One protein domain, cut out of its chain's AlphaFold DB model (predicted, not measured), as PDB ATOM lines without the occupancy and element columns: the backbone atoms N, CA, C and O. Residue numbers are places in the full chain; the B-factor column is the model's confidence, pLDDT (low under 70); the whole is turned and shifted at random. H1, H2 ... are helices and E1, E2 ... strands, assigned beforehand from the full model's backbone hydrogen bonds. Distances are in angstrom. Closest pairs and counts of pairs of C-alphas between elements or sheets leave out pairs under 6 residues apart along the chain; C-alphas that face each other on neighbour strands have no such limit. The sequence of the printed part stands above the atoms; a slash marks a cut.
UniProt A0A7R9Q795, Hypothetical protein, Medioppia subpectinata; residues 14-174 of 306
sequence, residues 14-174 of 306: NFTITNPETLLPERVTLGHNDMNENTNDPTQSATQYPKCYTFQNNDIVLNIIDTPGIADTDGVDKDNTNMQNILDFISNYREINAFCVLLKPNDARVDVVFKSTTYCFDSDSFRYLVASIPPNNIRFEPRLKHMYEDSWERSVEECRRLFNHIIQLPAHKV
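Overview. This is residues 14 to 174 of the 306 residues of the protein "Hypothetical protein" of Medioppia subpectinata (UniProt A0A7R9Q795). Two small clusters lie toward opposite ends of a loose frame, and the long helix H3 runs along one side from one toward the other: one cluster is the hairpin E1 and E2 with the short helix H2 packed on it, the other the longer hairpin E3 and E4 with helix H1. Residues 91 to 122, with no named element, lead back from H1 to H2. The printed part has 161 residues, in the order E1 E2 E3 E4 H1 H2 H3, both two-stranded sheets antiparallel; the class is mixed, helices and strands, with under half of the residues in named elements. It is only just loose, close to compact, with a radius of gyration of the C-alphas of 18.5 A and spans of 53 by 38 by 35 A.

Along the chain. E3 is residues 51 to 57, 19.9 A, and E4 residues 60 to 66, 18.8 A. E1, residues 14 to 18, begins at C-alpha 14 (40.136, -17.944, 34.608); E2 is residues 25 to 30. H1 is residues 76 to 90, 21.0 A; H2 is residues 123 to 132. H3, residues 142 to 167, 38.4 A, ends at C-alpha 167 (28.292, -13.676, 5.625).

Arrangement. In hairpin E3 and E4, N 53 and O 64 are 2.8 A apart, within hydrogen-bond range. E3 and H3 are apart. In hairpin E1 and E2, N 17 and O 26 are within range at 3.0 A. The closest C-alphas of E2 and H2, Val 28 and Ala 131, are 6.0 A apart. H2 touches H3, through residues 148 to 152 of H3 alone, at a steep tilt of 54 degrees, opposite ways; the closest C-alphas, Ser 125 and Tyr 148, are 4.6 A apart. Every O i to N i+4 pair is within range in H1 and H2, and 20 of 22 in H3.

Size, cuts and confidence. The farthest C-alphas, Thr 22 and Lys 173, are 54.2 A apart. The printed part has no cut; links E2 to E3 and H1 to H2 are long. Residues 39 to 45, 70 to 78 and 105 to 115 have pLDDT under 70.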
ATOM      1  N   ASN A  14      39.196 -17.551  33.577       87.06
ATOM      2  CA  ASN A  14      40.136 -17.944  34.608       87.06
ATOM      3  C   ASN A  14      40.924 -19.182  34.182       87.06
ATOM      4  O   ASN A  14      40.376 -20.106  33.589       87.06
ATOM      5  N   PHE A  15      42.220 -19.183  34.472       89.62
ATOM      6  CA  PHE A  15      43.101 -20.321  34.230       89.62
ATOM      7  C   PHE A  15      44.335 -20.226  35.125       89.62
ATOM      8  O   PHE A  15      44.624 -19.184  35.710       89.62
ATOM      9  N   THR A  16      45.086 -21.318  35.210       90.94
ATOM     10  CA  THR A  16      46.371 -21.348  35.913       90.94
ATOM     11  C   THR A  16      47.513 -21.291  34.903       90.94
ATOM     12  O   THR A  16      47.460 -21.933  33.846       90.94
ATOM     13  N   ILE A  17      48.550 -20.525  35.223       90.50
ATOM     14  CA  ILE A  17      49.818 -20.504  34.493       90.50
ATOM     15  C   ILE A  17      50.976 -20.597  35.486       90.50
ATOM     16  O   ILE A  17      50.857 -20.156  36.624       90.50
ATOM     17  N   THR A  18      52.097 -21.179  35.077       90.81
ATOM     18  CA  THR A  18      53.330 -21.116  35.867       90.81
ATOM     19  C   THR A  18      53.980 -19.757  35.644       90.81
ATOM     20  O   THR A  18      54.329 -19.432  34.508       90.81
ATOM     21  N   ASN A  19      54.137 -18.963  36.703       87.12
ATOM     22  CA  ASN A  19      54.828 -17.683  36.609       87.12
ATOM     23  C   ASN A  19      56.326 -17.939  36.319       87.12
ATOM     24  O   ASN A  19      56.973 -18.658  37.085       87.12
ATOM     25  N   PRO A  20      56.892 -17.381  35.232       86.50
ATOM     26  CA  PRO A  20      58.290 -17.609  34.862       86.50
ATOM     27  C   PRO A  20      59.312 -17.114  35.896       86.50
ATOM     28  O   PRO A  20      60.406 -17.665  35.974       86.50
ATOM     29  N   GLU A  21      58.979 -16.084  36.680       87.19
ATOM     30  CA  GLU A  21      59.870 -15.502  37.691       87.19
ATOM     31  C   GLU A  21      59.834 -16.290  39.008       87.19
ATOM     32  O   GLU A  21      60.877 -16.543  39.607       87.19
ATOM     33  N   THR A  22      58.641 -16.685  39.469       88.81
ATOM     34  CA  THR A  22      58.473 -17.380  40.760       88.81
ATOM     35  C   THR A  22      58.530 -18.902  40.632       88.81
ATOM     36  O   THR A  22      58.737 -19.587  41.631       88.81
ATOM     37  N   LEU A  23      58.353 -19.433  39.415       89.12
ATOM     38  CA  LEU A  23      58.190 -20.857  39.098       89.12
ATOM     39  C   LEU A  23      57.002 -21.522  39.815       89.12
ATOM     40  O   LEU A  23      56.902 -22.749  39.853       89.12
ATOM     41  N   LEU A  24      56.084 -20.723  40.364       91.38
ATOM     42  CA  LEU A  24      54.892 -21.192  41.059       91.38
ATOM     43  C   LEU A  24      53.649 -21.053  40.170       91.38
ATOM     44  O   LEU A  24      53.593 -20.175  39.305       91.38
ATOM     45  N   PRO A  25      52.641 -21.922  40.358       92.25
ATOM     46  CA  PRO A  25      51.361 -21.771  39.689       92.25
ATOM     47  C   PRO A  25      50.632 -20.535  40.223       92.25
ATOM     48  O   PRO A  25      50.387 -20.414  41.423       92.25
ATOM     49  N   GLU A  26      50.235 -19.649  39.318       91.81
ATOM     50  CA  GLU A  26      49.445 -18.459  39.611       91.81
ATOM     51  C   GLU A  26      48.110 -18.517  38.873       91.81
ATOM     52  O   GLU A  26      48.020 -18.915  37.705       91.81
ATOM     53  N   ARG A  27      47.045 -18.141  39.589       90.19
ATOM     54  CA  ARG A  27      45.698 -18.067  39.032       90.19
ATOM     55  C   ARG A  27      45.534 -16.728  38.328       90.19
ATOM     56  O   ARG A  27      45.558 -15.686  38.972       90.19
ATOM     57  N   VAL A  28      45.323 -16.788  37.022       90.69
ATOM     58  CA  VAL A  28      45.035 -15.638  36.167       90.69
ATOM     59  C   VAL A  28      43.527 -15.497  36.046       90.69
ATOM     60  O   VAL A  28      42.830 -16.479  35.773       90.69
ATOM     61  N   THR A  29      43.021 -14.282  36.240       88.44
ATOM     62  CA  THR A  29      41.598 -13.970  36.082       88.44
ATOM     63  C   THR A  29      41.391 -12.696  35.272       88.44
ATOM     64  O   THR A  29      42.217 -11.781  35.276       88.44
ATOM     65  N   LEU A  30      40.277 -12.645  34.548       86.88
ATOM     66  CA  LEU A  30      39.834 -11.479  33.795       86.88
ATOM     67  C   LEU A  30      38.306 -11.466  33.739       86.88
ATOM     68  O   LEU A  30      37.693 -12.491  33.458       86.88
ATOM     69  N   GLY A  31      37.703 -10.303  33.974       82.38
ATOM     70  CA  GLY A  31      36.248 -10.151  34.023       82.38
ATOM     71  C   GLY A  31      35.664 -10.330  35.426       82.38
ATOM     72  O   GLY A  31      36.364 -10.658  36.383       82.38
ATOM     73  N   HIS A  32      34.366 -10.056  35.544       78.94
ATOM     74  CA  HIS A  32      33.612 -10.191  36.791       78.94
ATOM     75  C   HIS A  32      32.916 -11.551  36.836       78.94
ATOM     76  O   HIS A  32      32.581 -12.098  35.790       78.94
ATOM     77  N   ASN A  33      32.651 -12.068  38.038       71.31
ATOM     78  CA  ASN A  33      31.879 -13.299  38.197       71.31
ATOM     79  C   ASN A  33      30.524 -13.182  37.481       71.31
ATOM     80  O   ASN A  33      29.763 -12.250  37.747       71.31
ATOM     81  N   ASP A  34      30.228 -14.148  36.615       73.31
ATOM     82  CA  ASP A  34      28.940 -14.297  35.943       73.31
ATOM     83  C   ASP A  34      28.238 -15.525  36.535       73.31
ATOM     84  O   ASP A  34      28.814 -16.607  36.592       73.31
ATOM     85  N   MET A  35      27.000 -15.362  37.010       74.12
ATOM     86  CA  MET A  35      26.220 -16.477  37.566       74.12
ATOM     87  C   MET A  35      25.823 -17.506  36.499       74.12
ATOM     88  O   MET A  35      25.427 -18.615  36.850       74.12
ATOM     89  N   ASN A  36      25.912 -17.143  35.216       76.31
ATOM     90  CA  ASN A  36      25.708 -18.050  34.093       76.31
ATOM     91  C   ASN A  36      26.951 -18.898  33.765       76.31
ATOM     92  O   ASN A  36      26.857 -19.779  32.916       76.31
ATOM     93  N   GLU A  37      28.087 -18.647  34.424       76.94
ATOM     94  CA  GLU A  37      29.354 -19.346  34.202       76.94
ATOM     95  C   GLU A  37      29.721 -20.192  35.429       76.94
ATOM     96  O   GLU A  37      30.008 -19.675  36.512       76.94
ATOM     97  N   ASN A  38      29.745 -21.514  35.270       71.88
ATOM     98  CA  ASN A  38      30.248 -22.434  36.281       71.88
ATOM     99  C   ASN A  38      31.719 -22.757  36.012       71.88
ATOM    100  O   ASN A  38      32.062 -23.625  35.217       71.88
ATOM    101  N   THR A  39      32.605 -22.070  36.723       64.81
ATOM    102  CA  THR A  39      34.056 -22.270  36.600       64.81
ATOM    103  C   THR A  39      34.628 -23.244  37.630       64.81
ATOM    104  O   THR A  39      35.845 -23.401  37.709       64.81
ATOM    105  N   ASN A  40      33.782 -23.823  38.487       62.34
ATOM    106  CA  ASN A  40      34.223 -24.589  39.654       62.34
ATOM    107  C   ASN A  40      34.168 -26.103  39.436       62.34
ATOM    108  O   ASN A  40      34.838 -26.828  40.170       62.34
ATOM    109  N   ASP A  41      33.400 -26.568  38.450       63.47
ATOM    110  CA  ASP A  41      33.196 -27.989  38.189       63.47
ATOM    111  C   ASP A  41      33.511 -28.346  36.724       63.47
ATOM    112  O   ASP A  41      32.751 -27.974  35.831       63.47
ATOM    113  N   PRO A  42      34.621 -29.058  36.452       59.53
ATOM    114  CA  PRO A  42      35.021 -29.424  35.097       59.53
ATOM    115  C   PRO A  42      34.164 -30.537  34.474       59.53
ATOM    116  O   PRO A  42      34.380 -30.849  33.304       59.53
ATOM    117  N   THR A  43      33.246 -31.167  35.221       54.84
ATOM    118  CA  THR A  43      32.327 -32.184  34.672       54.84
ATOM    119  C   THR A  43      31.029 -31.587  34.132       54.84
ATOM    120  O   THR A  43      30.237 -32.310  33.529       54.84
ATOM    121  N   GLN A  44      30.814 -30.283  34.332       61.06
ATOM    122  CA  GLN A  44      29.635 -29.552  33.882       61.06
ATOM    123  C   GLN A  44      30.001 -28.551  32.786       61.06
ATOM    124  O   GLN A  44      31.133 -28.066  32.728       61.06
ATOM    125  N   SER A  45      29.016 -28.184  31.961       62.03
ATOM    126  CA  SER A  45      29.164 -27.067  31.026       62.03
ATOM    127  C   SER A  45      29.620 -25.830  31.789       62.03
ATOM    128  O   SER A  45      29.092 -25.555  32.867       62.03
ATOM    129  N   ALA A  46      30.551 -25.062  31.223       72.75
ATOM    130  CA  ALA A  46      30.888 -23.749  31.767       72.75
ATOM    131  C   ALA A  46      29.652 -22.831  31.684       72.75
ATOM    132  O   ALA A  46      29.115 -22.416  32.710       72.75
ATOM    133  N   THR A  47      29.101 -22.657  30.483       72.50
ATOM    134  CA  THR A  47      27.862 -21.908  30.238       72.50
ATOM    135  C   THR A  47      26.632 -22.687  30.729       72.50
ATOM    136  O   THR A  47      26.415 -23.825  30.315       72.50
ATOM    137  N   GLN A  48      25.801 -22.085  31.590       75.50
ATOM    138  CA  GLN A  48      24.602 -22.735  32.158       75.50
ATOM    139  C   GLN A  48      23.337 -22.558  31.303       75.50
ATOM    140  O   GLN A  48      22.552 -23.493  31.156       75.50
ATOM    141  N   TYR A  49      23.133 -21.373  30.724       78.44
ATOM    142  CA  TYR A  49      22.026 -21.067  29.813       78.44
ATOM    143  C   TYR A  49      22.516 -20.320  28.570       78.44
ATOM    144  O   TYR A  49      23.486 -19.561  28.668       78.44
ATOM    145  N   PRO A  50      21.840 -20.479  27.412       85.06
ATOM    146  CA  PRO A  50      22.206 -19.748  26.210       85.06
ATOM    147  C   PRO A  50      22.167 -18.229  26.414       85.06
ATOM    148  O   PRO A  50      21.228 -17.693  27.009       85.06
ATOM    149  N   LYS A  51      23.175 -17.530  25.889       84.38
ATOM    150  CA  LYS A  51      23.314 -16.073  26.000       84.38
ATOM    151  C   LYS A  51      23.769 -15.487  24.670       84.38
ATOM    152  O   LYS A  51      24.669 -16.012  24.025       84.38
ATOM    153  N   CYS A  52      23.140 -14.389  24.254       85.62
ATOM    154  CA  CYS A  52      23.489 -13.695  23.016       85.62
ATOM    155  C   CYS A  52      24.358 -12.469  23.303       85.62
ATOM    156  O   CYS A  52      23.989 -11.611  24.107       85.62
ATOM    157  N   TYR A  53      25.474 -12.367  22.588       85.44
ATOM    158  CA  TYR A  53      26.343 -11.201  22.535       85.44
ATOM    159  C   TYR A  53      26.160 -10.507  21.185       85.44
ATOM    160  O   TYR A  53      26.482 -11.071  20.137       85.44
ATOM    161  N   THR A  54      25.623  -9.288  21.215       83.50
ATOM    162  CA  THR A  54      25.334  -8.505  20.010       83.50
ATOM    163  C   THR A  54      26.417  -7.462  19.772       83.50
ATOM    164  O   THR A  54      26.687  -6.619  20.627       83.50
ATOM    165  N   PHE A  55      26.996  -7.489  18.575       82.38
ATOM    166  CA  PHE A  55      27.958  -6.510  18.088       82.38
ATOM    167  C   PHE A  55      27.376  -5.824  16.864       82.38
ATOM    168  O   PHE A  55      26.969  -6.480  15.908       82.38
ATOM    169  N   GLN A  56      27.342  -4.499  16.884       79.62
ATOM    170  CA  GLN A  56      26.798  -3.714  15.787       79.62
ATOM    171  C   GLN A  56      27.903  -2.871  15.162       79.62
ATOM    172  O   GLN A  56      28.594  -2.128  15.856       79.62
ATOM    173  N   ASN A  57      28.042  -2.970  13.843       77.38
ATOM    174  CA  ASN A  57      28.886  -2.086  13.056       77.38
ATOM    175  C   ASN A  57      28.118  -1.665  11.805       77.38
ATOM    176  O   ASN A  57      27.942  -2.500  10.927       77.38
ATOM    177  N   ASN A  58      27.675  -0.403  11.758       73.12
ATOM    178  CA  ASN A  58      26.919   0.279  10.692       73.12
ATOM    179  C   ASN A  58      25.878  -0.581   9.949       73.12
ATOM    180  O   ASN A  58      24.688  -0.451  10.228       73.12
ATOM    181  N   ASP A  59      26.318  -1.470   9.058       80.62
ATOM    182  CA  ASP A  59      25.471  -2.286   8.180       80.62
ATOM    183  C   ASP A  59      25.315  -3.751   8.636       80.62
ATOM    184  O   ASP A  59      24.490  -4.484   8.092       80.62
ATOM    185  N   ILE A  60      26.093  -4.203   9.628       79.62
ATOM    186  CA  ILE A  60      26.118  -5.593  10.103       79.62
ATOM    187  C   ILE A  60      25.810  -5.648  11.600       79.62
ATOM    188  O   ILE A  60      26.471  -5.010  12.425       79.62
ATOM    189  N   VAL A  61      24.821  -6.474  11.948       83.19
ATOM    190  CA  VAL A  61      24.535  -6.893  13.323       83.19
ATOM    191  C   VAL A  61      24.981  -8.339  13.472       83.19
ATOM    192  O   VAL A  61      24.408  -9.241  12.864       83.19
ATOM    193  N   LEU A  62      26.014  -8.556  14.276       85.56
ATOM    194  CA  LEU A  62      26.515  -9.877  14.612       85.56
ATOM    195  C   LEU A  62      25.939 -10.307  15.962       85.56
ATOM    196  O   LEU A  62      26.240  -9.699  16.987       85.56
ATOM    197  N   ASN A  63      25.151 -11.376  15.953       88.25
ATOM    198  CA  ASN A  63      24.643 -12.030  17.156       88.25
ATOM    199  C   ASN A  63      25.408 -13.335  17.365       88.25
ATOM    200  O   ASN A  63      25.236 -14.283  16.600       88.25
ATOM    201  N   ILE A  64      26.257 -13.378  18.389       89.00
ATOM    202  CA  ILE A  64      26.949 -14.601  18.798       89.00
ATOM    203  C   ILE A  64      26.150 -15.222  19.936       89.00
ATOM    204  O   ILE A  64      26.040 -14.628  21.006       89.00
ATOM    205  N   ILE A  65      25.587 -16.403  19.697       89.75
ATOM    206  CA  ILE A  65      24.856 -17.163  20.710       89.75
ATOM    207  C   ILE A  65      25.827 -18.171  21.312       89.75
ATOM    208  O   ILE A  65      26.225 -19.122  20.645       89.75
ATOM    209  N   ASP A  66      26.206 -17.934  22.561       89.00
ATOM    210  CA  ASP A  66      26.943 -18.900  23.359       89.00
ATOM    211  C   ASP A  66      25.958 -19.876  24.008       89.00
ATOM    212  O   ASP A  66      24.903 -19.458  24.495       89.00
ATOM    213  N   THR A  67      26.269 -21.170  23.980       85.50
ATOM    214  CA  THR A  67      25.362 -22.239  24.416       85.50
ATOM    215  C   THR A  67      26.055 -23.187  25.388       85.50
ATOM    216  O   THR A  67      27.245 -23.447  25.218       85.50
ATOM    217  N   PRO A  68      25.319 -23.794  26.336       81.38
ATOM    218  CA  PRO A  68      25.828 -24.912  27.128       81.38
ATOM    219  C   PRO A  68      26.369 -26.051  26.251       81.38
ATOM    220  O   PRO A  68      25.938 -26.229  25.106       81.38
ATOM    221  N   GLY A  69      27.288 -26.847  26.798       72.25
ATOM    222  CA  GLY A  69      27.801 -28.043  26.135       72.25
ATOM    223  C   GLY A  69      26.697 -29.084  25.907       72.25
ATOM    224  O   GLY A  69      25.795 -29.239  26.727       72.25
ATOM    225  N   ILE A  70      26.764 -29.804  24.780       63.25
ATOM    226  CA  ILE A  70      25.795 -30.857  24.382       63.25
ATOM    227  C   ILE A  70      26.443 -32.260  24.473       63.25
ATOM    228  O   ILE A  70      26.097 -33.182  23.746       63.25
ATOM    229  N   ALA A  71      27.477 -32.424  25.296       56.91
ATOM    230  CA  ALA A  71      28.179 -33.703  25.431       56.91
ATOM    231  C   ALA A  71      28.875 -33.836  26.792       56.91
ATOM    232  O   ALA A  71      29.956 -34.425  26.879       56.91
ATOM    233  N   ASP A  72      28.300 -33.237  27.835       55.06
ATOM    234  CA  ASP A  72      28.923 -33.245  29.155       55.06
ATOM    235  C   ASP A  72      28.569 -34.519  29.928       55.06
ATOM    236  O   ASP A  72      27.511 -35.125  29.773       55.06
ATOM    237  N   THR A  73      29.500 -34.952  30.774       52.78
ATOM    238  CA  THR A  73      29.534 -36.257  31.457       52.78
ATOM    239  C   THR A  73      28.418 -36.517  32.479       52.78
ATOM    240  O   THR A  73      28.454 -37.528  33.176       52.78
ATOM    241  N   ASP A  74      27.409 -35.651  32.548       51.12
ATOM    242  CA  ASP A  74      26.301 -35.709  33.509       51.12
ATOM    243  C   ASP A  74      25.066 -36.472  32.989       51.12
ATOM    244  O   ASP A  74      24.046 -36.568  33.675       51.12
ATOM    245  N   GLY A  75      25.158 -37.062  31.794       62.22
ATOM    246  CA  GLY A  75      24.170 -38.001  31.267       62.22
ATOM    247  C   GLY A  75      23.121 -37.386  30.338       62.22
ATOM    248  O   GLY A  75      22.933 -36.175  30.249       62.22
ATOM    249  N   VAL A  76      22.398 -38.281  29.660       61.78
ATOM    250  CA  VAL A  76      21.459 -37.999  28.556       61.78
ATOM    251  C   VAL A  76      20.394 -36.944  28.904       61.78
ATOM    252  O   VAL A  76      19.893 -36.239  28.032       61.78
ATOM    253  N   ASP A  77      20.044 -36.798  30.180       64.19
ATOM    254  CA  ASP A  77      18.973 -35.897  30.623       64.19
ATOM    255  C   ASP A  77      19.385 -34.436  30.696       64.19
ATOM    256  O   ASP A  77      18.583 -33.548  30.389       64.19
ATOM    257  N   LYS A  78      20.639 -34.182  31.076       67.38
ATOM    258  CA  LYS A  78      21.188 -32.831  31.075       67.38
ATOM    259  C   LYS A  78      21.402 -32.364  29.639       67.38
ATOM    260  O   LYS A  78      21.005 -31.249  29.319       67.38
ATOM    261  N   ASP A  79      21.861 -33.251  28.756       70.00
ATOM    262  CA  ASP A  79      21.959 -32.973  27.317       70.00
ATOM    263  C   ASP A  79      20.591 -32.642  26.701       70.00
ATOM    264  O   ASP A  79      20.465 -31.667  25.961       70.00
ATOM    265  N   ASN A  80      19.535 -33.386  27.055       72.50
ATOM    266  CA  ASN A  80      18.171 -33.080  26.611       72.50
ATOM    267  C   ASN A  80      17.679 -31.720  27.132       72.50
ATOM    268  O   ASN A  80      17.050 -30.964  26.392       72.50
ATOM    269  N   THR A  81      17.980 -31.390  28.389       75.50
ATOM    270  CA  THR A  81      17.619 -30.095  28.985       75.50
ATOM    271  C   THR A  81      18.360 -28.950  28.298       75.50
ATOM    272  O   THR A  81      17.744 -27.953  27.920       75.50
ATOM    273  N   ASN A  82      19.664 -29.110  28.066       79.94
ATOM    274  CA  ASN A  82      20.492 -28.148  27.344       79.94
ATOM    275  C   ASN A  82      19.976 -27.955  25.916       79.94
ATOM    276  O   ASN A  82      19.795 -26.821  25.480       79.94
ATOM    277  N   MET A  83      19.646 -29.046  25.219       80.62
ATOM    278  CA  MET A  83      19.052 -29.001  23.883       80.62
ATOM    279  C   MET A  83      17.733 -28.227  23.877       80.62
ATOM    280  O   MET A  83      17.545 -27.351  23.035       80.62
ATOM    281  N   GLN A  84      16.834 -28.498  24.828       78.62
ATOM    282  CA  GLN A  84      15.562 -27.784  24.909       78.62
ATOM    283  C   GLN A  84      15.772 -26.293  25.193       78.62
ATOM    284  O   GLN A  84      15.151 -25.461  24.540       78.62
ATOM    285  N   ASN A  85      16.683 -25.940  26.104       81.44
ATOM    286  CA  ASN A  85      17.019 -24.543  26.388       81.44
ATOM    287  C   ASN A  85      17.578 -23.828  25.150       81.44
ATOM    288  O   ASN A  85      17.234 -22.674  24.902       81.44
ATOM    289  N   ILE A  86      18.414 -24.507  24.357       85.75
ATOM    290  CA  ILE A  86      18.947 -23.975  23.097       85.75
ATOM    291  C   ILE A  86      17.817 -23.769  22.087       85.75
ATOM    292  O   ILE A  86      17.717 -22.679  21.529       85.75
ATOM    293  N   LEU A  87      16.951 -24.768  21.881       83.88
ATOM    294  CA  LEU A  87      15.810 -24.678  20.961       83.88
ATOM    295  C   LEU A  87      14.841 -23.556  21.357       83.88
ATOM    296  O   LEU A  87      14.457 -22.750  20.507       83.88
ATOM    297  N   ASP A  88      14.506 -23.457  22.643       79.44
ATOM    298  CA  ASP A  88      13.670 -22.390  23.191       79.44
ATOM    299  C   ASP A  88      14.319 -21.018  22.962       79.44
ATOM    300  O   ASP A  88      13.650 -20.075  22.537       79.44
ATOM    301  N   PHE A  89      15.631 -20.894  23.186       82.69
ATOM    302  CA  PHE A  89      16.346 -19.636  22.986       82.69
ATOM    303  C   PHE A  89      16.347 -19.211  21.516       82.69
ATOM    304  O   PHE A  89      15.981 -18.073  21.202       82.69
ATOM    305  N   ILE A  90      16.720 -20.124  20.613       85.06
ATOM    306  CA  ILE A  90      16.808 -19.816  19.185       85.06
ATOM    307  C   ILE A  90      15.434 -19.603  18.545       85.06
ATOM    308  O   ILE A  90      15.360 -18.907  17.539       85.06
ATOM    309  N   SER A  91      14.348 -20.118  19.138       80.06
ATOM    310  CA  SER A  91      12.974 -19.905  18.650       80.06
ATOM    311  C   SER A  91      12.567 -18.429  18.565       80.06
ATOM    312  O   SER A  91      11.696 -18.067  17.777       80.06
ATOM    313  N   ASN A  92      13.246 -17.558  19.321       79.88
ATOM    314  CA  ASN A  92      13.044 -16.111  19.273       79.88
ATOM    315  C   ASN A  92      13.647 -15.453  18.019       79.88
ATOM    316  O   ASN A  92      13.414 -14.269  17.766       79.88
ATOM    317  N   TYR A  93      14.420 -16.199  17.227       81.19
ATOM    318  CA  TYR A  93      15.048 -15.736  15.997       81.19
ATOM    319  C   TYR A  93      14.304 -16.297  14.789       81.19
ATOM    320  O   TYR A  93      13.843 -17.435  14.779       81.19
ATOM    321  N   ARG A  94      14.195 -15.490  13.731       80.69
ATOM    322  CA  ARG A  94      13.593 -15.944  12.467       80.69
ATOM    323  C   ARG A  94      14.549 -16.829  11.684       80.69
ATOM    324  O   ARG A  94      14.127 -17.825  11.097       80.69
ATOM    325  N   GLU A  95      15.820 -16.444  11.673       87.44
ATOM    326  CA  GLU A  95      16.847 -17.059  10.847       87.44
ATOM    327  C   GLU A  95      18.179 -17.170  11.597       87.44
ATOM    328  O   GLU A  95      18.465 -16.366  12.487       87.44
ATOM    329  N   ILE A  96      18.984 -18.164  11.221       91.25
ATOM    330  CA  ILE A  96      20.341 -18.410  11.721       91.25
ATOM    331  C   ILE A  96      21.269 -18.611  10.525       91.25
ATOM    332  O   ILE A  96      20.971 -19.405   9.636       91.25
ATOM    333  N   ASN A  97      22.407 -17.919  10.498       90.56
ATOM    334  CA  ASN A  97      23.353 -18.013   9.381       90.56
ATOM    335  C   ASN A  97      24.287 -19.223   9.478       90.56
ATOM    336  O   ASN A  97      24.631 -19.814   8.460       90.56
ATOM    337  N   ALA A  98      24.724 -19.581  10.688       90.25
ATOM    338  CA  ALA A  98      25.678 -20.665  10.896       90.25
ATOM    339  C   ALA A  98      25.600 -21.242  12.313       90.25
ATOM    340  O   ALA A  98      25.272 -20.535  13.264       90.25
ATOM    341  N   PHE A  99      25.992 -22.511  12.444       88.62
ATOM    342  CA  PHE A  99      26.318 -23.153  13.716       88.62
ATOM    343  C   PHE A  99      27.810 -23.480  13.726       88.62
ATOM    344  O   PHE A  99      28.330 -24.038  12.759       88.62
ATOM    345  N   CYS A 100      28.498 -23.127  14.809       86.81
ATOM    346  CA  CYS A 100      29.922 -23.399  14.975       86.81
ATOM    347  C   CYS A 100      30.109 -24.504  16.013       86.81
ATOM    348  O   CYS A 100      29.556 -24.425  17.105       86.81
ATOM    349  N   VAL A 101      30.902 -25.522  15.679       84.19
ATOM    350  CA  VAL A 101      31.238 -26.615  16.599       84.19
ATOM    351  C   VAL A 101      32.687 -26.449  17.033       84.19
ATOM    352  O   VAL A 101      33.594 -26.477  16.202       84.19
ATOM    353  N   LEU A 102      32.905 -26.280  18.336       81.88
ATOM    354  CA  LEU A 102      34.242 -26.189  18.912       81.88
ATOM    355  C   LEU A 102      34.792 -27.597  19.179       81.88
ATOM    356  O   LEU A 102      34.169 -28.389  19.884       81.88
ATOM    357  N   LEU A 103      35.968 -27.901  18.631       77.88
ATOM    358  CA  LEU A 103      36.634 -29.199  18.769       77.88
ATOM    359  C   LEU A 103      38.042 -29.026  19.343       77.88
ATOM    360  O   LEU A 103      38.718 -28.034  19.066       77.88
ATOM    361  N   LYS A 104      38.510 -30.012  20.119       74.06
ATOM    362  CA  LYS A 104      39.905 -30.048  20.580       74.06
ATOM    363  C   LYS A 104      40.827 -30.541  19.448       74.06
ATOM    364  O   LYS A 104      40.421 -31.414  18.686       74.06
ATOM    365  N   PRO A 105      42.088 -30.072  19.371       63.66
ATOM    366  CA  PRO A 105      43.004 -30.402  18.268       63.66
ATOM    367  C   PRO A 105      43.289 -31.902  18.077       63.66
ATOM    368  O   PRO A 105      43.580 -32.332  16.967       63.66
ATOM    369  N   ASN A 106      43.201 -32.697  19.150       59.97
ATOM    370  CA  ASN A 106      43.502 -34.136  19.144       59.97
ATOM    371  C   ASN A 106      42.270 -35.022  18.923       59.97
ATOM    372  O   ASN A 106      42.338 -36.236  19.116       59.97
ATOM    373  N   ASP A 107      41.136 -34.432  18.568       58.03
ATOM    374  CA  ASP A 107      39.942 -35.206  18.294       58.03
ATOM    375  C   ASP A 107      40.037 -35.821  16.892       58.03
ATOM    376  O   ASP A 107      40.013 -35.114  15.885       58.03
ATOM    377  N   ALA A 108      40.127 -37.154  16.812       51.81
ATOM    378  CA  ALA A 108      40.229 -37.917  15.558       51.81
ATOM    379  C   ALA A 108      39.021 -37.734  14.607       51.81
ATOM    380  O   ALA A 108      38.981 -38.314  13.526       51.81
ATOM    381  N   ARG A 109      38.033 -36.929  15.020       53.09
ATOM    382  CA  ARG A 109      36.797 -36.585  14.312       53.09
ATOM    383  C   ARG A 109      36.955 -35.452  13.291       53.09
ATOM    384  O   ARG A 109      35.992 -35.157  12.585       53.09
ATOM    385  N   VAL A 110      38.132 -34.826  13.176       53.69
ATOM    386  CA  VAL A 110      38.437 -33.882  12.083       53.69
ATOM    387  C   VAL A 110      38.737 -34.680  10.809       53.69
ATOM    388  O   VAL A 110      39.871 -34.768  10.341       53.69
ATOM    389  N   ASP A 111      37.706 -35.338  10.283       55.00
ATOM    390  CA  ASP A 111      37.783 -36.048   9.014       55.00
ATOM    391  C   ASP A 111      37.978 -35.045   7.858       55.00
ATOM    392  O   ASP A 111      37.659 -33.854   7.958       55.00
ATOM    393  N   VAL A 112      38.496 -35.534   6.733       52.97
ATOM    394  CA  VAL A 112      38.899 -34.783   5.529       52.97
ATOM    395  C   VAL A 112      37.796 -33.855   4.978       52.97
ATOM    396  O   VAL A 112      38.099 -32.901   4.257       52.97
ATOM    397  N   VAL A 113      36.539 -34.087   5.363       52.75
ATOM    398  CA  VAL A 113      35.331 -33.372   4.925       52.75
ATOM    399  C   VAL A 113      35.279 -31.910   5.393       52.75
ATOM    400  O   VAL A 113      34.724 -31.078   4.681       52.75
ATOM    401  N   PHE A 114      35.892 -31.550   6.527       64.12
ATOM    402  CA  PHE A 114      35.728 -30.205   7.106       64.12
ATOM    403  C   PHE A 114      36.858 -29.220   6.804       64.12
ATOM    404  O   PHE A 114      36.774 -28.076   7.233       64.12
ATOM    405  N   LYS A 115      37.894 -29.593   6.038       68.44
ATOM    406  CA  LYS A 115      39.100 -28.750   5.881       68.44
ATOM    407  C   LYS A 115      38.819 -27.305   5.451       68.44
ATOM    408  O   LYS A 115      39.496 -26.400   5.924       68.44
ATOM    409  N   SER A 116      37.845 -27.069   4.568       76.50
ATOM    410  CA  SER A 116      37.495 -25.714   4.109       76.50
ATOM    411  C   SER A 116      36.720 -24.894   5.149       76.50
ATOM    412  O   SER A 116      36.766 -23.667   5.108       76.50
ATOM    413  N   THR A 117      36.058 -25.551   6.102       84.50
ATOM    414  CA  THR A 117      35.231 -24.948   7.159       84.50
ATOM    415  C   THR A 117      35.801 -25.178   8.565       84.50
ATOM    416  O   THR A 117      35.111 -24.947   9.555       84.50
ATOM    417  N   THR A 118      37.042 -25.653   8.679       86.88
ATOM    418  CA  THR A 118      37.783 -25.766   9.941       86.88
ATOM    419  C   THR A 118      38.592 -24.504  10.139       86.88
ATOM    420  O   THR A 118      39.368 -24.171   9.252       86.88
ATOM    421  N   TYR A 119      38.448 -23.841  11.285       89.00
ATOM    422  CA  TYR A 119      39.151 -22.601  11.625       89.00
ATOM    423  C   TYR A 119      39.934 -22.798  12.918       89.00
ATOM    424  O   TYR A 119      39.389 -23.322  13.891       89.00
ATOM    425  N   CYS A 120      41.207 -22.411  12.921       86.88
ATOM    426  CA  CYS A 120      42.113 -22.695  14.033       86.88
ATOM    427  C   CYS A 120      42.392 -21.444  14.867       86.88
ATOM    428  O   CYS A 120      42.827 -20.422  14.342       86.88
ATOM    429  N   PHE A 121      42.208 -21.561  16.180       88.44
ATOM    430  CA  PHE A 121      42.462 -20.491  17.140       88.44
ATOM    431  C   PHE A 121      43.453 -20.975  18.192       88.44
ATOM    432  O   PHE A 121      43.279 -22.056  18.758       88.44
ATOM    433  N   ASP A 122      44.481 -20.177  18.459       86.62
ATOM    434  CA  ASP A 122      45.451 -20.466  19.507       86.62
ATOM    435  C   ASP A 122      45.035 -19.826  20.837       86.62
ATOM    436  O   ASP A 122      44.977 -18.601  20.983       86.62
ATOM    437  N   SER A 123      44.784 -20.672  21.835       86.50
ATOM    438  CA  SER A 123      44.468 -20.224  23.187       86.50
ATOM    439  C   SER A 123      45.669 -19.627  23.917       86.50
ATOM    440  O   SER A 123      45.476 -18.801  24.808       86.50
ATOM    441  N   ASP A 124      46.900 -20.022  23.592       87.25
ATOM    442  CA  ASP A 124      48.071 -19.629  24.378       87.25
ATOM    443  C   ASP A 124      48.462 -18.171  24.146       87.25
ATOM    444  O   ASP A 124      48.811 -17.472  25.098       87.25
ATOM    445  N   SER A 125      48.288 -17.668  22.925       89.19
ATOM    446  CA  SER A 125      48.456 -16.243  22.614       89.19
ATOM    447  C   SER A 125      47.474 -15.357  23.386       89.19
ATOM    448  O   SER A 125      47.847 -14.309  23.919       89.19
ATOM    449  N   PHE A 126      46.221 -15.803  23.522       88.44
ATOM    450  CA  PHE A 126      45.228 -15.129  24.359       88.44
ATOM    451  C   PHE A 126      45.593 -15.209  25.849       88.44
ATOM    452  O   PHE A 126      45.585 -14.192  26.542       88.44
ATOM    453  N   ARG A 127      45.979 -16.392  26.346       90.31
ATOM    454  CA  ARG A 127      46.403 -16.582  27.745       90.31
ATOM    455  C   ARG A 127      47.604 -15.705  28.099       90.31
ATOM    456  O   ARG A 127      47.612 -15.107  29.172       90.31
ATOM    457  N   TYR A 128      48.575 -15.585  27.196       90.31
ATOM    458  CA  TYR A 128      49.723 -14.690  27.338       90.31
ATOM    459  C   TYR A 128      49.289 -13.228  27.509       90.31
ATOM    460  O   TYR A 128      49.742 -12.556  28.440       90.31
ATOM    461  N   LEU A 129      48.381 -12.747  26.651       89.06
ATOM    462  CA  LEU A 129      47.848 -11.387  26.736       89.06
ATOM    463  C   LEU A 129      47.174 -11.144  28.091       89.06
ATOM    464  O   LEU A 129      47.515 -10.182  28.775       89.06
ATOM    465  N   VAL A 130      46.262 -12.031  28.502       90.19
ATOM    466  CA  VAL A 130      45.508 -11.886  29.758       90.19
ATOM    467  C   VAL A 130      46.420 -11.938  30.989       90.19
ATOM    468  O   VAL A 130      46.226 -11.179  31.938       90.19
ATOM    469  N   ALA A 131      47.436 -12.801  30.968       91.56
ATOM    470  CA  ALA A 131      48.421 -12.898  32.039       91.56
ATOM    471  C   ALA A 131      49.299 -11.638  32.146       91.56
ATOM    472  O   ALA A 131      49.664 -11.238  33.250       91.56
ATOM    473  N   SER A 132      49.614 -10.996  31.017       90.06
ATOM    474  CA  SER A 132      50.516  -9.836  30.965       90.06
ATOM    475  C   SER A 132      49.859  -8.515  31.389       90.06
ATOM    476  O   SER A 132      50.561  -7.578  31.767       90.06
ATOM    477  N   ILE A 133      48.528  -8.406  31.310       87.50
ATOM    478  CA  ILE A 133      47.790  -7.171  31.624       87.50
ATOM    479  C   ILE A 133      47.343  -7.108  33.099       87.50
ATOM    480  O   ILE A 133      47.237  -8.145  33.762       87.50
ATOM    481  N   PRO A 134      47.039  -5.908  33.640       84.50
ATOM    482  CA  PRO A 134      46.431  -5.777  34.961       84.50
ATOM    483  C   PRO A 134      45.079  -6.513  35.057       84.50
ATOM    484  O   PRO A 134      44.317  -6.495  34.089       84.50
ATOM    485  N   PRO A 135      44.740  -7.114  36.216       84.69
ATOM    486  CA  PRO A 135      45.484  -7.088  37.482       84.69
ATOM    487  C   PRO A 135      46.626  -8.118  37.586       84.69
ATOM    488  O   PRO A 135      47.386  -8.057  38.549       84.69
ATOM    489  N   ASN A 136      46.771  -9.028  36.618       89.38
ATOM    490  CA  ASN A 136      47.671 -10.185  36.710       89.38
ATOM    491  C   ASN A 136      49.159  -9.801  36.628       89.38
ATOM    492  O   ASN A 136      49.949 -10.268  37.439       89.38
ATOM    493  N   ASN A 137      49.532  -8.907  35.701       89.56
ATOM    494  CA  ASN A 137      50.884  -8.333  35.571       89.56
ATOM    495  C   ASN A 137      52.044  -9.361  35.552       89.56
ATOM    496  O   ASN A 137      53.151  -9.052  36.008       89.56
ATOM    497  N   ILE A 138      51.817 -10.565  35.020       90.38
ATOM    498  CA  ILE A 138      52.843 -11.610  34.924       90.38
ATOM    499  C   ILE A 138      53.876 -11.198  33.876       90.38
ATOM    500  O   ILE A 138      53.543 -10.838  32.745       90.38
ATOM    501  N   ARG A 139      55.155 -11.253  34.255       89.06
ATOM    502  CA  ARG A 139      56.273 -10.911  33.375       89.06
ATOM    503  C   ARG A 139      56.794 -12.154  32.671       89.06
ATOM    504  O   ARG A 139      57.099 -13.164  33.295       89.06
ATOM    505  N   PHE A 140      56.924 -12.048  31.357       87.38
ATOM    506  CA  PHE A 140      57.460 -13.098  30.498       87.38
ATOM    507  C   PHE A 140      58.757 -12.641  29.837       87.38
ATOM    508  O   PHE A 140      58.995 -11.443  29.661       87.38
ATOM    509  N   GLU A 141      59.576 -13.600  29.407       85.75
ATOM    510  CA  GLU A 141      60.762 -13.294  28.614       85.75
ATOM    511  C   GLU A 141      60.391 -12.548  27.318       85.75
ATOM    512  O   GLU A 141      59.489 -12.988  26.594       85.75
ATOM    513  N   PRO A 142      61.116 -11.476  26.942       82.88
ATOM    514  CA  PRO A 142      60.804 -10.687  25.748       82.88
ATOM    515  C   PRO A 142      60.743 -11.494  24.445       82.88
ATOM    516  O   PRO A 142      60.016 -11.123  23.529       82.88
ATOM    517  N   ARG A 143      61.483 -12.608  24.355       80.88
ATOM    518  CA  ARG A 143      61.491 -13.483  23.173       80.88
ATOM    519  C   ARG A 143      60.163 -14.208  22.955       80.88
ATOM    520  O   ARG A 143      59.787 -14.423  21.808       80.88
ATOM    521  N   LEU A 144      59.443 -14.544  24.029       81.81
ATOM    522  CA  LEU A 144      58.154 -15.236  23.940       81.81
ATOM    523  C   LEU A 144      57.077 -14.356  23.303       81.81
ATOM    524  O   LEU A 144      56.193 -14.862  22.619       81.81
ATOM    525  N   LYS A 145      57.185 -13.033  23.470       84.44
ATOM    526  CA  LYS A 145      56.232 -12.071  22.916       84.44
ATOM    527  C   LYS A 145      56.064 -12.224  21.403       84.44
ATOM    528  O   LYS A 145      54.935 -12.289  20.938       84.44
ATOM    529  N   HIS A 146      57.166 -12.339  20.659       84.75
ATOM    530  CA  HIS A 146      57.112 -12.469  19.198       84.75
ATOM    531  C   HIS A 146      56.386 -13.750  18.766       84.75
ATOM    532  O   HIS A 146      55.603 -13.732  17.826       84.75
ATOM    533  N   MET A 147      56.599 -14.860  19.483       83.75
ATOM    534  CA  MET A 147      55.933 -16.129  19.172       83.75
ATOM    535  C   MET A 147      54.412 -16.040  19.357       83.75
ATOM    536  O   MET A 147      53.659 -16.551  18.528       83.75
ATOM    537  N   TYR A 148      53.960 -15.382  20.429       88.75
ATOM    538  CA  TYR A 148      52.534 -15.166  20.683       88.75
ATOM    539  C   TYR A 148      51.921 -14.108  19.757       88.75
ATOM    540  O   TYR A 148      50.748 -14.213  19.414       88.75
ATOM    541  N   GLU A 149      52.694 -13.115  19.306       88.25
ATOM    542  CA  GLU A 149      52.248 -12.156  18.287       88.25
ATOM    543  C   GLU A 149      51.994 -12.857  16.943       88.25
ATOM    544  O   GLU A 149      50.897 -12.731  16.397       88.25
ATOM    545  N   ASP A 150      52.928 -13.691  16.471       88.56
ATOM    546  CA  ASP A 150      52.763 -14.454  15.223       88.56
ATOM    547  C   ASP A 150      51.533 -15.383  15.268       88.56
ATOM    548  O   ASP A 150      50.792 -15.529  14.291       88.56
ATOM    549  N   SER A 151      51.314 -16.050  16.403       90.06
ATOM    550  CA  SER A 151      50.198 -16.984  16.577       90.06
ATOM    551  C   SER A 151      48.848 -16.266  16.762       90.06
ATOM    552  O   SER A 151      47.818 -16.708  16.234       90.06
ATOM    553  N   TRP A 152      48.850 -15.092  17.404       90.69
ATOM    554  CA  TRP A 152      47.695 -14.195  17.454       90.69
ATOM    555  C   TRP A 152      47.280 -13.726  16.057       90.69
ATOM    556  O   TRP A 152      46.104 -13.815  15.710       90.69
ATOM    557  N   GLU A 153      48.228 -13.275  15.231       92.06
ATOM    558  CA  GLU A 153      47.942 -12.818  13.865       92.06
ATOM    559  C   GLU A 153      47.288 -13.912  13.015       92.06
ATOM    560  O   GLU A 153      46.302 -13.650  12.322       92.06
ATOM    561  N   ARG A 154      47.764 -15.159  13.130       91.31
ATOM    562  CA  ARG A 154      47.137 -16.316  12.469       91.31
ATOM    563  C   ARG A 154      45.709 -16.551  12.952       91.31
ATOM    564  O   ARG A 154      44.819 -16.736  12.129       91.31
ATOM    565  N   SER A 155      45.477 -16.498  14.262       92.31
ATOM    566  CA  SER A 155      44.135 -16.671  14.841       92.31
ATOM    567  C   SER A 155      43.169 -15.565  14.392       92.31
ATOM    568  O   SER A 155      41.993 -15.822  14.141       92.31
ATOM    569  N   VAL A 156      43.662 -14.330  14.243       91.88
ATOM    570  CA  VAL A 156      42.885 -13.207  13.697       91.88
ATOM    571  C   VAL A 156      42.535 -13.441  12.227       91.88
ATOM    572  O   VAL A 156      41.403 -13.172  11.826       91.88
ATOM    573  N   GLU A 157      43.465 -13.947  11.419       93.88
ATOM    574  CA  GLU A 157      43.192 -14.244  10.009       93.88
ATOM    575  C   GLU A 157      42.171 -15.378   9.846       93.88
ATOM    576  O   GLU A 157      41.226 -15.260   9.065       93.88
ATOM    577  N   GLU A 158      42.274 -16.426  10.663       92.56
ATOM    578  CA  GLU A 158      41.288 -17.509  10.711       92.56
ATOM    579  C   GLU A 158      39.902 -17.010  11.149       92.56
ATOM    580  O   GLU A 158      38.887 -17.402  10.568       92.56
ATOM    581  N   CYS A 159      39.849 -16.068  12.099       91.88
ATOM    582  CA  CYS A 159      38.622 -15.382  12.503       91.88
ATOM    583  C   CYS A 159      37.980 -14.614  11.334       91.88
ATOM    584  O   CYS A 159      36.779 -14.730  11.081       91.88
ATOM    585  N   ARG A 160      38.781 -13.858  10.571       92.56
ATOM    586  CA  ARG A 160      38.295 -13.151   9.375       92.56
ATOM    587  C   ARG A 160      37.772 -14.125   8.330       92.56
ATOM    588  O   ARG A 160      36.714 -13.881   7.755       92.56
ATOM    589  N   ARG A 161      38.482 -15.231   8.098       93.56
ATOM    590  CA  ARG A 161      38.068 -16.272   7.153       93.56
ATOM    591  C   ARG A 161      36.719 -16.880   7.543       93.56
ATOM    592  O   ARG A 161      35.863 -17.023   6.674       93.56
ATOM    593  N   LEU A 162      36.513 -17.160   8.833       92.31
ATOM    594  CA  LEU A 162      35.243 -17.646   9.382       92.31
ATOM    595  C   LEU A 162      34.100 -16.672   9.093       92.31
ATOM    596  O   LEU A 162      33.099 -17.060   8.494       92.31
ATOM    597  N   PHE A 163      34.251 -15.401   9.469       89.88
ATOM    598  CA  PHE A 163      33.184 -14.418   9.274       89.88
ATOM    599  C   PHE A 163      32.902 -14.131   7.797       89.88
ATOM    600  O   PHE A 163      31.737 -14.070   7.408       89.88
ATOM    601  N   ASN A 164      33.936 -14.034   6.958       90.50
ATOM    602  CA  ASN A 164      33.768 -13.862   5.513       90.50
ATOM    603  C   ASN A 164      32.983 -15.018   4.885       90.50
ATOM    604  O   ASN A 164      32.191 -14.792   3.972       90.50
ATOM    605  N   HIS A 165      33.178 -16.243   5.378       91.12
ATOM    606  CA  HIS A 165      32.399 -17.392   4.942       91.12
ATOM    607  C   HIS A 165      30.945 -17.316   5.432       91.12
ATOM    608  O   HIS A 165      30.035 -17.448   4.620       91.12
ATOM    609  N   ILE A 166      30.715 -17.045   6.724       90.19
ATOM    610  CA  ILE A 166      29.365 -16.982   7.317       90.19
ATOM    611  C   ILE A 166      28.485 -15.934   6.625       90.19
ATOM    612  O   ILE A 166      27.316 -16.204   6.362       90.19
ATOM    613  N   ILE A 167      29.035 -14.762   6.292       88.06
ATOM    614  CA  ILE A 167      28.292 -13.676   5.625       88.06
ATOM    615  C   ILE A 167      27.760 -14.106   4.244       88.06
ATOM    616  O   ILE A 167      26.767 -13.563   3.766       88.06
ATOM    617  N   GLN A 168      28.400 -15.085   3.600       89.19
ATOM    618  CA  GLN A 168      27.987 -15.604   2.295       89.19
ATOM    619  C   GLN A 168      26.955 -16.736   2.394       89.19
ATOM    620  O   GLN A 168      26.400 -17.138   1.369       89.19
ATOM    621  N   LEU A 169      26.703 -17.274   3.591       90.06
ATOM    622  CA  LEU A 169      25.772 -18.383   3.770       90.06
ATOM    623  C   LEU A 169      24.316 -17.899   3.702       90.06
ATOM    624  O   LEU A 169      23.972 -16.880   4.309       90.06
ATOM    625  N   PRO A 170      23.431 -18.637   3.008       89.75
ATOM    626  CA  PRO A 170      22.004 -18.366   3.064       89.75
ATOM    627  C   PRO A 170      21.497 -18.608   4.487       89.75
ATOM    628  O   PRO A 170      21.807 -19.628   5.103       89.75
ATOM    629  N   ALA A 171      20.712 -17.669   5.005       90.69
ATOM    630  CA  ALA A 171      20.159 -17.786   6.343       90.69
ATOM    631  C   ALA A 171      19.142 -18.943   6.408       90.69
ATOM    632  O   ALA A 171      18.282 -19.092   5.538       90.69
ATOM    633  N   HIS A 172      19.255 -19.777   7.440       88.81
ATOM    634  CA  HIS A 172      18.372 -20.915   7.684       88.81
ATOM    635  C   HIS A 172      17.187 -20.496   8.547       88.81
ATOM    636  O   HIS A 172      17.381 -19.894   9.601       88.81
ATOM    637  N   LYS A 173      15.961 -20.849   8.152       88.56
ATOM    638  CA  LYS A 173      14.751 -20.508   8.913       88.56
ATOM    639  C   LYS A 173      14.630 -21.383  10.153       88.56
ATOM    640  O   LYS A 173      14.509 -22.602  10.060       88.56
ATOM    641  N   VAL A 174      14.566 -20.757  11.324       85.81
ATOM    642  CA  VAL A 174      14.491 -21.479  12.605       85.81
ATOM    643  C   VAL A 174      13.243 -22.360  12.693       85.81
ATOM    644  O   VAL A 174      13.307 -23.480  13.200       85.81
TER     645      VAL A 174